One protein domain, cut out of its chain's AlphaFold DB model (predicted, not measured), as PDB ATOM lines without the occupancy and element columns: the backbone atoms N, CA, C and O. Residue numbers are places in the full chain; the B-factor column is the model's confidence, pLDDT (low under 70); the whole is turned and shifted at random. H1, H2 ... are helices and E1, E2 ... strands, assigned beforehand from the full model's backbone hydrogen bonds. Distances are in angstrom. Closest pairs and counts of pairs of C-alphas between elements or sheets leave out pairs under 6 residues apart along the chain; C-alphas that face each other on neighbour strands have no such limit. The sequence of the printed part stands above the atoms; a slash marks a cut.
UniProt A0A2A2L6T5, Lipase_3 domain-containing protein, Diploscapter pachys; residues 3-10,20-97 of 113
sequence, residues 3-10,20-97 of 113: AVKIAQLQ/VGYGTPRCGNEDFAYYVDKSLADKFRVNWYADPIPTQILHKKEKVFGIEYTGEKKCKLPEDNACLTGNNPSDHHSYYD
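This is residues 3 to 10 and 20 to 97 of the 113 residues of the protein "Lipase_3 domain-containing protein" of Diploscapter pachys (UniProt A0A2A2L6T5). With little regular structure, a small parallel sheet, E1 E2 E3, lies between H1 and H2, which meet in a corner, and short H3 at the opposite end. The printed part has 86 residues, under half in named elements, ordered H1 E1 H2 E2 E3 H3; its class is mixed. It is compact, radius of gyration of the C-alphas 12.9 A, spanning 38 by 30 by 23 A.

H1, residues 3 to 8, touches H2, residues 30 to 39, about perpendicular at 75 degrees; their closest C-alphas, Val 4 and Ser 39, are 6.1 A apart. E1, residues 20 to 22, is parallel to E2, residues 42 to 47; N 21 and O 44 are within hydrogen-bond range, 2.9 A. E1, H2 and E2 form a strand-helix-strand unit, two parallel neighbours with a helix between, its crossover right-handed. E3, residues 67 to 70, is parallel to E2, with N 69 and O 45 at 2.8 A. H3, residues 89 to 93, touches no helix and has 0 of 1 O i to N i+4 pairs within range, 1 of 2 for i+3; H1 and H2 have every i+4 pair.

H1 begins at C-alpha 3 (163.756, 125.345, 148.966); H3 ends at C-alpha 93 (146.111, 109.555, 146.633). E2 is 16.6 A long, H2 14.2 A.

Residues 11 to 19 are cut out, a 20.3 A gap between C-alphas 10 and 20. Links E2 to E3 and E3 to H3 are long. Residues 57 to 62 are among those under pLDDT 70.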
ATOM      1  N   ALA A   3     164.032 124.109 148.224       76.25
ATOM      2  CA  ALA A   3     163.756 125.345 148.966       76.25
ATOM      3  C   ALA A   3     164.866 125.701 149.974       76.25
ATOM      4  O   ALA A   3     165.308 126.841 150.048       76.25
ATOM      5  N   VAL A   4     165.398 124.704 150.682       77.50
ATOM      6  CA  VAL A   4     166.514 124.891 151.618       77.50
ATOM      7  C   VAL A   4     167.768 125.421 150.914       77.50
ATOM      8  O   VAL A   4     168.449 126.302 151.433       77.50
ATOM      9  N   LYS A   5     168.065 124.928 149.706       83.00
ATOM     10  CA  LYS A   5     169.230 125.381 148.935       83.00
ATOM     11  C   LYS A   5     169.049 126.807 148.407       83.00
ATOM     12  O   LYS A   5     170.003 127.576 148.425       83.00
ATOM     13  N   ILE A   6     167.836 127.164 147.990       83.81
ATOM     14  CA  ILE A   6     167.474 128.526 147.563       83.81
ATOM     15  C   ILE A   6     167.666 129.521 148.719       83.81
ATOM     16  O   ILE A   6     168.280 130.569 148.523       83.81
ATOM     17  N   ALA A   7     167.219 129.162 149.928       82.44
ATOM     18  CA  ALA A   7     167.412 129.972 151.131       82.44
ATOM     19  C   ALA A   7     168.905 130.146 151.476       82.44
ATOM     20  O   ALA A   7     169.360 131.262 151.713       82.44
ATOM     21  N   GLN A   8     169.689 129.061 151.439       82.75
ATOM     22  CA  GLN A   8     171.142 129.097 151.672       82.75
ATOM     23  C   GLN A   8     171.887 130.017 150.704       82.75
ATOM     24  O   GLN A   8     172.819 130.710 151.103       82.75
ATOM     25  N   LEU A   9     171.505 129.987 149.426       89.00
ATOM     26  CA  LEU A   9     172.120 130.807 148.385       89.00
ATOM     27  C   LEU A   9     171.606 132.252 148.385       89.00
ATOM     28  O   LEU A   9     172.022 133.032 147.534       89.00
ATOM     29  N   GLN A  10     170.716 132.606 149.320       88.12
ATOM     30  CA  GLN A  10     170.117 133.936 149.445       88.12
ATOM     31  C   GLN A  10     169.408 134.401 148.168       88.12
ATOM     32  O   GLN A  10     169.285 135.596 147.909       88.12
ATOM     33  N   VAL A  20     154.888 123.163 151.679       83.75
ATOM     34  CA  VAL A  20     153.726 122.286 151.847       83.75
ATOM     35  C   VAL A  20     154.060 120.948 151.206       83.75
ATOM     36  O   VAL A  20     154.405 120.890 150.028       83.75
ATOM     37  N   GLY A  21     153.984 119.879 151.992       82.69
ATOM     38  CA  GLY A  21     154.190 118.513 151.533       82.69
ATOM     39  C   GLY A  21     152.960 117.650 151.783       82.69
ATOM     40  O   GLY A  21     152.422 117.674 152.884       82.69
ATOM     41  N   TYR A  22     152.577 116.850 150.792       84.31
ATOM     42  CA  TYR A  22     151.500 115.860 150.873       84.31
ATOM     43  C   TYR A  22     152.093 114.459 150.816       84.31
ATOM     44  O   TYR A  22     152.902 114.197 149.924       84.31
ATOM     45  N   GLY A  23     151.757 113.596 151.778       81.06
ATOM     46  CA  GLY A  23     152.209 112.198 151.798       81.06
ATOM     47  C   GLY A  23     153.724 112.067 151.678       81.06
ATOM     48  O   GLY A  23     154.233 111.176 151.003       81.06
ATOM     49  N   THR A  24     154.472 113.026 152.231       82.44
ATOM     50  CA  THR A  24     155.895 113.150 151.924       82.44
ATOM     51  C   THR A  24     156.688 112.033 152.596       82.44
ATOM     52  O   THR A  24     156.615 111.881 153.818       82.44
ATOM     53  N   PRO A  25     157.503 111.266 151.852       83.50
ATOM     54  CA  PRO A  25     158.374 110.279 152.472       83.50
ATOM     55  C   PRO A  25     159.394 110.966 153.388       83.50
ATOM     56  O   PRO A  25     159.609 112.186 153.339       83.50
ATOM     57  N   ARG A  26     160.055 110.181 154.237       81.56
ATOM     58  CA  ARG A  26     161.242 110.666 154.946       81.56
ATOM     59  C   ARG A  26     162.396 110.798 153.942       81.56
ATOM     60  O   ARG A  26     162.542 109.966 153.054       81.56
ATOM     61  N   CYS A  27     163.183 111.874 154.023       78.56
ATOM     62  CA  CYS A  27     164.167 112.212 152.975       78.56
ATOM     63  C   CYS A  27     165.580 112.523 153.490       78.56
ATOM     64  O   CYS A  27     166.432 112.952 152.713       78.56
ATOM     65  N   GLY A  28     165.842 112.371 154.785       78.19
ATOM     66  CA  GLY A  28     167.147 112.689 155.358       78.19
ATOM     67  C   GLY A  28     167.209 112.408 156.847       78.19
ATOM     68  O   GLY A  28     166.196 112.073 157.453       78.19
ATOM     69  N   ASN A  29     168.405 112.520 157.417       83.38
ATOM     70  CA  ASN A  29     168.660 112.246 158.827       83.38
ATOM     71  C   ASN A  29     168.145 113.354 159.766       83.38
ATOM     72  O   ASN A  29     167.579 114.352 159.325       83.38
ATOM     73  N   GLU A  30     168.355 113.178 161.071       83.38
ATOM     74  CA  GLU A  30     167.972 114.158 162.095       83.38
ATOM     75  C   GLU A  30     168.598 115.541 161.859       83.38
ATOM     76  O   GLU A  30     167.887 116.541 161.907       83.38
ATOM     77  N   ASP A  31     169.884 115.602 161.498       83.94
ATOM     78  CA  ASP A  31     170.557 116.867 161.173       83.94
ATOM     79  C   ASP A  31     169.896 117.575 159.987       83.94
ATOM     80  O   ASP A  31     169.699 118.790 160.000       83.94
ATOM     81  N   PHE A  32     169.526 116.813 158.956       83.69
ATOM     82  CA  PHE A  32     168.813 117.340 157.802       83.69
ATOM     83  C   PHE A  32     167.428 117.861 158.192       83.69
ATOM     84  O   PHE A  32     167.074 118.974 157.804       83.69
ATOM     85  N   ALA A  33     166.662 117.095 158.973       81.94
ATOM     86  CA  ALA A  33     165.340 117.505 159.441       81.94
ATOM     87  C   ALA A  33     165.418 118.800 160.267       81.94
ATOM     88  O   ALA A  33     164.718 119.768 159.973       81.94
ATOM     89  N   TYR A  34     166.364 118.861 161.205       83.75
ATOM     90  CA  TYR A  34     166.649 120.052 161.999       83.75
ATOM     91  C   TYR A  34     167.032 121.259 161.137       83.75
ATOM     92  O   TYR A  34     166.601 122.389 161.381       83.75
ATOM     93  N   TYR A  35     167.841 121.032 160.105       83.75
ATOM     94  CA  TYR A  35     168.268 122.095 159.210       83.75
ATOM     95  C   TYR A  35     167.106 122.662 158.394       83.75
ATOM     96  O   TYR A  35     166.982 123.881 158.258       83.75
ATOM     97  N   VAL A  36     166.222 121.801 157.885       81.50
ATOM     98  CA  VAL A  36     164.991 122.238 157.215       81.50
ATOM     99  C   VAL A  36     164.127 123.044 158.176       81.50
ATOM    100  O   VAL A  36     163.643 124.117 157.807       81.50
ATOM    101  N   ASP A  37     163.988 122.575 159.418       82.56
ATOM    102  CA  ASP A  37     163.180 123.252 160.424       82.56
ATOM    103  C   ASP A  37     163.675 124.666 160.728       82.56
ATOM    104  O   ASP A  37     162.872 125.568 160.960       82.56
ATOM    105  N   LYS A  38     164.981 124.903 160.664       83.75
ATOM    106  CA  LYS A  38     165.542 126.247 160.830       83.75
ATOM    107  C   LYS A  38     165.476 127.119 159.583       83.75
ATOM    108  O   LYS A  38     165.461 128.339 159.706       83.75
ATOM    109  N   SER A  39     165.515 126.512 158.402       81.94
ATOM    110  CA  SER A  39     165.756 127.244 157.154       81.94
ATOM    111  C   SER A  39     164.504 127.882 156.560       81.94
ATOM    112  O   SER A  39     164.627 128.796 155.750       81.94
ATOM    113  N   LEU A  40     163.315 127.396 156.918       80.00
ATOM    114  CA  LEU A  40     162.044 127.848 156.351       80.00
ATOM    115  C   LEU A  40     161.134 128.379 157.457       80.00
ATOM    116  O   LEU A  40     160.997 127.737 158.506       80.00
ATOM    117  N   ALA A  41     160.509 129.532 157.199       80.06
ATOM    118  CA  ALA A  41     159.589 130.169 158.135       80.06
ATOM    119  C   ALA A  41     158.387 129.258 158.409       80.06
ATOM    120  O   ALA A  41     158.173 128.843 159.548       80.06
ATOM    121  N   ASP A  42     157.704 128.844 157.343       82.00
ATOM    122  CA  ASP A  42     156.533 127.981 157.419       82.00
ATOM    123  C   ASP A  42     156.760 126.650 156.701       82.00
ATOM    124  O   ASP A  42     157.357 126.567 155.626       82.00
ATOM    125  N   LYS A  43     156.296 125.569 157.324       83.31
ATOM    126  CA  LYS A  43     156.523 124.196 156.868       83.31
ATOM    127  C   LYS A  43     155.401 123.301 157.368       83.31
ATOM    128  O   LYS A  43     155.280 123.017 158.561       83.31
ATOM    129  N   PHE A  44     154.588 122.866 156.424       82.94
ATOM    130  CA  PHE A  44     153.406 122.063 156.655       82.94
ATOM    131  C   PHE A  44     153.570 120.729 155.952       82.94
ATOM    132  O   PHE A  44     153.919 120.659 154.771       82.94
ATOM    133  N   ARG A  45     153.301 119.659 156.685       82.75
ATOM    134  CA  ARG A  45     153.162 118.322 156.134       82.75
ATOM    135  C   ARG A  45     151.758 117.833 156.401       82.75
ATOM    136  O   ARG A  45     151.285 117.896 157.529       82.75
ATOM    137  N   VAL A  46     151.114 117.344 155.358       83.44
ATOM    138  CA  VAL A  46     149.777 116.780 155.426       83.44
ATOM    139  C   VAL A  46     149.895 115.305 155.081       83.44
ATOM    140  O   VAL A  46     150.292 114.944 153.973       83.44
ATOM    141  N   ASN A  47     149.575 114.470 156.055       82.81
ATOM    142  CA  ASN A  47     149.383 113.044 155.903       82.81
ATOM    143  C   ASN A  47     147.878 112.778 155.819       82.81
ATOM    144  O   ASN A  47     147.116 113.186 156.702       82.81
ATOM    145  N   TRP A  48     147.408 112.134 154.759       83.38
ATOM    146  CA  TRP A  48     145.986 111.813 154.671       83.38
ATOM    147  C   TRP A  48     145.696 110.514 155.413       83.38
ATOM    148  O   TRP A  48     146.256 109.478 155.074       83.38
ATOM    149  N   TYR A  49     144.837 110.577 156.436       81.69
ATOM    150  CA  TYR A  49     144.436 109.441 157.276       81.69
ATOM    151  C   TYR A  49     145.567 108.440 157.559       81.69
ATOM    152  O   TYR A  49     146.480 108.749 158.322       81.69
ATOM    153  N   ALA A  50     145.492 107.242 156.976       85.62
ATOM    154  CA  ALA A  50     146.435 106.164 157.198       85.62
ATOM    155  C   ALA A  50     147.354 105.944 155.985       85.62
ATOM    156  O   ALA A  50     147.776 104.813 155.743       85.62
ATOM    157  N   ASP A  51     147.716 107.005 155.259       83.94
ATOM    158  CA  ASP A  51     148.748 106.954 154.224       83.94
ATOM    159  C   ASP A  51     150.077 106.421 154.819       83.94
ATOM    160  O   ASP A  51     150.596 106.968 155.801       83.94
ATOM    161  N   PRO A  52     150.620 105.311 154.280       85.12
ATOM    162  CA  PRO A  52     151.833 104.683 154.783       85.12
ATOM    163  C   PRO A  52     153.122 105.353 154.292       85.12
ATOM    164  O   PRO A  52     154.191 105.036 154.806       85.12
ATOM    165  N   ILE A  53     153.090 106.244 153.297       85.31
ATOM    166  CA  ILE A  53     154.324 106.773 152.695       85.31
ATOM    167  C   ILE A  53     155.173 107.568 153.700       85.31
ATOM    168  O   ILE A  53     156.382 107.324 153.767       85.31
ATOM    169  N   PRO A  54     154.604 108.434 154.559       81.94
ATOM    170  CA  PRO A  54     155.381 109.090 155.611       81.94
ATOM    171  C   PRO A  54     155.960 108.139 156.661       81.94
ATOM    172  O   PRO A  54     156.975 108.464 157.275       81.94
ATOM    173  N   THR A  55     155.339 106.972 156.872       77.88
ATOM    174  CA  THR A  55     155.767 105.991 157.881       77.88
ATOM    175  C   THR A  55     156.788 104.995 157.349       77.88
ATOM    176  O   THR A  55     157.537 104.421 158.145       77.88
ATOM    177  N   GLN A  56     156.914 104.852 156.029       71.81
ATOM    178  CA  GLN A  56     157.967 104.053 155.416       71.81
ATOM    179  C   GLN A  56     159.339 104.691 155.669       71.81
ATOM    180  O   GLN A  56     159.611 105.840 155.322       71.81
ATOM    181  N   ILE A  57     160.209 103.932 156.333       65.50
ATOM    182  CA  ILE A  57     161.615 104.277 156.540       65.50
ATOM    183  C   ILE A  57     162.401 103.528 155.467       65.50
ATOM    184  O   ILE A  57     162.523 102.307 155.552       65.50
ATOM    185  N   LEU A  58     162.937 104.235 154.471       57.81
ATOM    186  CA  LEU A  58     163.801 103.612 153.465       57.81
ATOM    187  C   LEU A  58     165.186 103.327 154.071       57.81
ATOM    188  O   LEU A  58     165.801 102.309 153.759       57.81
ATOM    189  N   HIS A  59     165.637 104.164 155.017       57.34
ATOM    190  CA  HIS A  59     166.886 103.974 155.762       57.34
ATOM    191  C   HIS A  59     166.727 104.328 157.244       57.34
ATOM    192  O   HIS A  59     166.195 105.382 157.574       57.34
ATOM    193  N   LYS A  60     167.269 103.496 158.153       56.91
ATOM    194  CA  LYS A  60     167.093 103.537 159.633       56.91
ATOM    195  C   LYS A  60     167.347 104.882 160.348       56.91
ATOM    196  O   LYS A  60     167.181 104.952 161.560       56.91
ATOM    197  N   LYS A  61     167.796 105.921 159.648       64.00
ATOM    198  CA  LYS A  61     168.120 107.237 160.208       64.00
ATOM    199  C   LYS A  61     167.212 108.354 159.705       64.00
ATOM    200  O   LYS A  61     167.413 109.486 160.124       64.00
ATOM    201  N   GLU A  62     166.276 108.069 158.805       68.38
ATOM    202  CA  GLU A  62     165.465 109.112 158.189       68.38
ATOM    203  C   GLU A  62     164.420 109.680 159.165       68.38
ATOM    204  O   GLU A  62     163.838 108.937 159.958       68.38
ATOM    205  N   LYS A  63     164.193 110.998 159.109       70.62
ATOM    206  CA  LYS A  63     163.290 111.748 159.992       70.62
ATOM    207  C   LYS A  63     162.378 112.705 159.221       70.62
ATOM    208  O   LYS A  63     162.741 113.235 158.167       70.62
ATOM    209  N   VAL A  64     161.191 112.921 159.776       71.12
ATOM    210  CA  VAL A  64     160.207 113.938 159.396       71.12
ATOM    211  C   VAL A  64     160.602 115.301 159.988       71.12
ATOM    212  O   VAL A  64     161.229 115.374 161.041       71.12
ATOM    213  N   PHE A  65     160.239 116.381 159.295       67.88
ATOM    214  CA  PHE A  65     160.457 117.780 159.685       67.88
ATOM    215  C   PHE A  65     159.136 118.561 159.588       67.88
ATOM    216  O   PHE A  65     158.262 118.190 158.806       67.88
ATOM    217  N   GLY A  66     159.011 119.682 160.296       63.72
ATOM    218  CA  GLY A  66     157.851 120.573 160.223       63.72
ATOM    219  C   GLY A  66     156.618 120.124 161.012       63.72
ATOM    220  O   GLY A  66     156.634 119.137 161.744       63.72
ATOM    221  N   ILE A  67     155.541 120.907 160.892       67.50
ATOM    222  CA  ILE A  67     154.265 120.614 161.554       67.50
ATOM    223  C   ILE A  67     153.491 119.609 160.708       67.50
ATOM    224  O   ILE A  67     153.214 119.870 159.537       67.50
ATOM    225  N   GLU A  68     153.094 118.503 161.330       75.25
ATOM    226  CA  GLU A  68     152.326 117.443 160.687       75.25
ATOM    227  C   GLU A  68     150.828 117.542 160.993       75.25
ATOM    228  O   GLU A  68     150.420 117.862 162.114       75.25
ATOM    229  N   TYR A  69     150.020 117.257 159.978       70.56
ATOM    230  CA  TYR A  69     148.572 117.131 160.054       70.56
ATOM    231  C   TYR A  69     148.164 115.744 159.563       70.56
ATOM    232  O   TYR A  69     148.601 115.345 158.488       70.56
ATOM    233  N   THR A  70     147.304 115.045 160.306       73.00
ATOM    234  CA  THR A  70     146.644 113.810 159.858       73.00
ATOM    235  C   THR A  70     145.173 114.102 159.575       73.00
ATOM    236  O   THR A  70     144.387 114.332 160.502       73.00
ATOM    237  N   GLY A  71     144.794 114.134 158.294       71.69
ATOM    238  CA  GLY A  71     143.505 114.693 157.872       71.69
ATOM    239  C   GLY A  71     143.380 116.155 158.321       71.69
ATOM    240  O   GLY A  71     144.219 116.982 157.981       71.69
ATOM    241  N   GLU A  72     142.375 116.468 159.141       71.06
ATOM    242  CA  GLU A  72     142.149 117.822 159.679       71.06
ATOM    243  C   GLU A  72     142.851 118.086 161.029       71.06
ATOM    244  O   GLU A  72     142.759 119.181 161.585       71.06
ATOM    245  N   LYS A  73     143.546 117.094 161.603       79.00
ATOM    246  CA  LYS A  73     144.112 117.195 162.958       79.00
ATOM    247  C   LYS A  73     145.599 117.505 162.928       79.00
ATOM    248  O   LYS A  73     146.375 116.740 162.370       79.00
ATOM    249  N   LYS A  74     146.010 118.570 163.620       82.50
ATOM    250  CA  LYS A  74     147.423 118.870 163.883       82.50
ATOM    251  C   LYS A  74     148.010 117.893 164.905       82.50
ATOM    252  O   LYS A  74     147.452 117.721 165.990       82.50
ATOM    253  N   CYS A  75     149.159 117.317 164.585       81.50
ATOM    254  CA  CYS A  75     149.911 116.436 165.472       81.50
ATOM    255  C   CYS A  75     150.680 117.234 166.526       81.50
ATOM    256  O   CYS A  75     151.105 118.368 166.288       81.50
ATOM    257  N   LYS A  76     150.816 116.662 167.728       77.75
ATOM    258  CA  LYS A  76     151.398 117.378 168.875       77.75
ATOM    259  C   LYS A  76     152.915 117.468 168.791       77.75
ATOM    260  O   LYS A  76     153.480 118.472 169.217       77.75
ATOM    261  N   LEU A  77     153.552 116.425 168.267       71.50
ATOM    262  CA  LEU A  77     154.999 116.312 168.129       71.50
ATOM    263  C   LEU A  77     155.354 115.950 166.680       71.50
ATOM    264  O   LEU A  77     154.565 115.277 166.013       71.50
ATOM    265  N   PRO A  78     156.537 116.355 166.188       67.06
ATOM    266  CA  PRO A  78     157.134 115.716 165.021       67.06
ATOM    267  C   PRO A  78     157.285 114.207 165.279       67.06
ATOM    268  O   PRO A  78     157.686 113.823 166.378       67.06
ATOM    269  N   GLU A  79     156.980 113.361 164.288       71.25
ATOM    270  CA  GLU A  79     157.029 111.887 164.408       71.25
ATOM    271  C   GLU A  79     156.092 111.310 165.494       71.25
ATOM    272  O   GLU A  79     156.403 110.305 166.137       71.25
ATOM    273  N   ASP A  80     154.939 111.942 165.736       75.75
ATOM    274  CA  ASP A  80     153.950 111.428 166.687       75.75
ATOM    275  C   ASP A  80     153.335 110.114 166.170       75.75
ATOM    276  O   ASP A  80     152.477 110.104 165.286       75.75
ATOM    277  N   ASN A  81     153.753 108.985 166.749       71.69
ATOM    278  CA  ASN A  81     153.259 107.649 166.394       71.69
ATOM    279  C   ASN A  81     151.740 107.485 166.584       71.69
ATOM    280  O   ASN A  81     151.156 106.575 166.000       71.69
ATOM    281  N   ALA A  82     151.083 108.337 167.381       72.81
ATOM    282  CA  ALA A  82     149.624 108.331 167.490       72.81
ATOM    283  C   ALA A  82     148.939 108.952 166.258       72.81
ATOM    284  O   ALA A  82     147.787 108.636 165.969       72.81
ATOM    285  N   CYS A  83     149.642 109.827 165.537       72.50
ATOM    286  CA  CYS A  83     149.204 110.433 164.280       72.50
ATOM    287  C   CYS A  83     149.627 109.638 163.042       72.50
ATOM    288  O   CYS A  83     148.930 109.649 162.026       72.50
ATOM    289  N   LEU A  84     150.792 108.997 163.116       73.12
ATOM    290  CA  LEU A  84     151.459 108.303 162.022       73.12
ATOM    291  C   LEU A  84     151.126 106.807 162.029       73.12
ATOM    292  O   LEU A  84     151.991 105.952 162.199       73.12
ATOM    293  N   THR A  85     149.850 106.479 161.840       73.44
ATOM    294  CA  THR A  85     149.341 105.095 161.891       73.44
ATOM    295  C   THR A  85     149.398 104.364 160.545       73.44
ATOM    296  O   THR A  85     148.834 103.280 160.410       73.44
ATOM    297  N   GLY A  86     150.066 104.965 159.555       73.19
ATOM    298  CA  GLY A  86     149.941 104.656 158.135       73.19
ATOM    299  C   GLY A  86     149.998 103.168 157.780       73.19
ATOM    300  O   GLY A  86     151.048 102.535 157.899       73.19
ATOM    301  N   ASN A  87     148.869 102.628 157.318       81.88
ATOM    302  CA  ASN A  87     148.692 101.230 156.920       81.88
ATOM    303  C   ASN A  87     147.765 101.046 155.699       81.88
ATOM    304  O   ASN A  87     147.518  99.910 155.293       81.88
ATOM    305  N   ASN A  88     147.272 102.135 155.102       84.44
ATOM    306  CA  ASN A  88     146.326 102.132 153.995       84.44
ATOM    307  C   ASN A  88     146.885 102.895 152.776       84.44
ATOM    308  O   ASN A  88     146.730 104.112 152.677       84.44
ATOM    309  N   PRO A  89     147.492 102.200 151.797       83.75
ATOM    310  CA  PRO A  89     148.054 102.830 150.598       83.75
ATOM    311  C   PRO A  89     147.054 103.645 149.764       83.75
ATOM    312  O   PRO A  89     147.466 104.547 149.041       83.75
ATOM    313  N   SER A  90     145.750 103.353 149.851       81.06
ATOM    314  CA  SER A  90     144.729 104.099 149.098       81.06
ATOM    315  C   SER A  90     144.574 105.551 149.568       81.06
ATOM    316  O   SER A  90     144.163 106.412 148.786       81.06
ATOM    317  N   ASP A  91     144.974 105.842 150.808       81.12
ATOM    318  CA  ASP A  91     144.911 107.187 151.375       81.12
ATOM    319  C   ASP A  91     145.999 108.113 150.809       81.12
ATOM    320  O   ASP A  91     145.810 109.325 150.790       81.12
ATOM    321  N   HIS A  92     147.081 107.574 150.230       84.12
ATOM    322  CA  HIS A  92     148.168 108.373 149.640       84.12
ATOM    323  C   HIS A  92     147.732 109.257 148.461       84.12
ATOM    324  O   HIS A  92     148.425 110.186 148.056       84.12
ATOM    325  N   HIS A  93     146.581 108.961 147.877       75.75
ATOM    326  CA  HIS A  93     146.111 109.555 146.633       75.75
ATOM    327  C   HIS A  93     144.957 110.538 146.821       75.75
ATOM    328  O   HIS A  93     144.409 111.030 145.835       75.75
ATOM    329  N   SER A  94     144.556 110.806 148.061       69.75
ATOM    330  CA  SER A  94     143.346 111.563 148.364       69.75
ATOM    331  C   SER A  94     143.695 112.758 149.242       69.75
ATOM    332  O   SER A  94     144.033 112.575 150.397       69.75
ATOM    333  N   TYR A  95     143.618 113.983 148.729       72.06
ATOM    334  CA  TYR A  95     143.846 115.194 149.527       72.06
ATOM    335  C   TYR A  95     142.786 116.245 149.182       72.06
ATOM    336  O   TYR A  95     142.583 116.541 148.007       72.06
ATOM    337  N   TYR A  96     142.115 116.809 150.196       67.50
ATOM    338  CA  TYR A  96     141.144 117.912 150.057       67.50
ATOM    339  C   TYR A  96     140.125 117.708 148.922       67.50
ATOM    340  O   TYR A  96     140.075 118.481 147.968       67.50
ATOM    341  N   ASP A  97     139.358 116.619 148.999       64.88
ATOM    342  CA  ASP A  97     138.317 116.236 148.028       64.88
ATOM    343  C   ASP A  97     138.797 115.964 146.594       64.88
ATOM    344  O   ASP A  97     137.999 115.653 145.708       64.88
TER     345      ASP A  97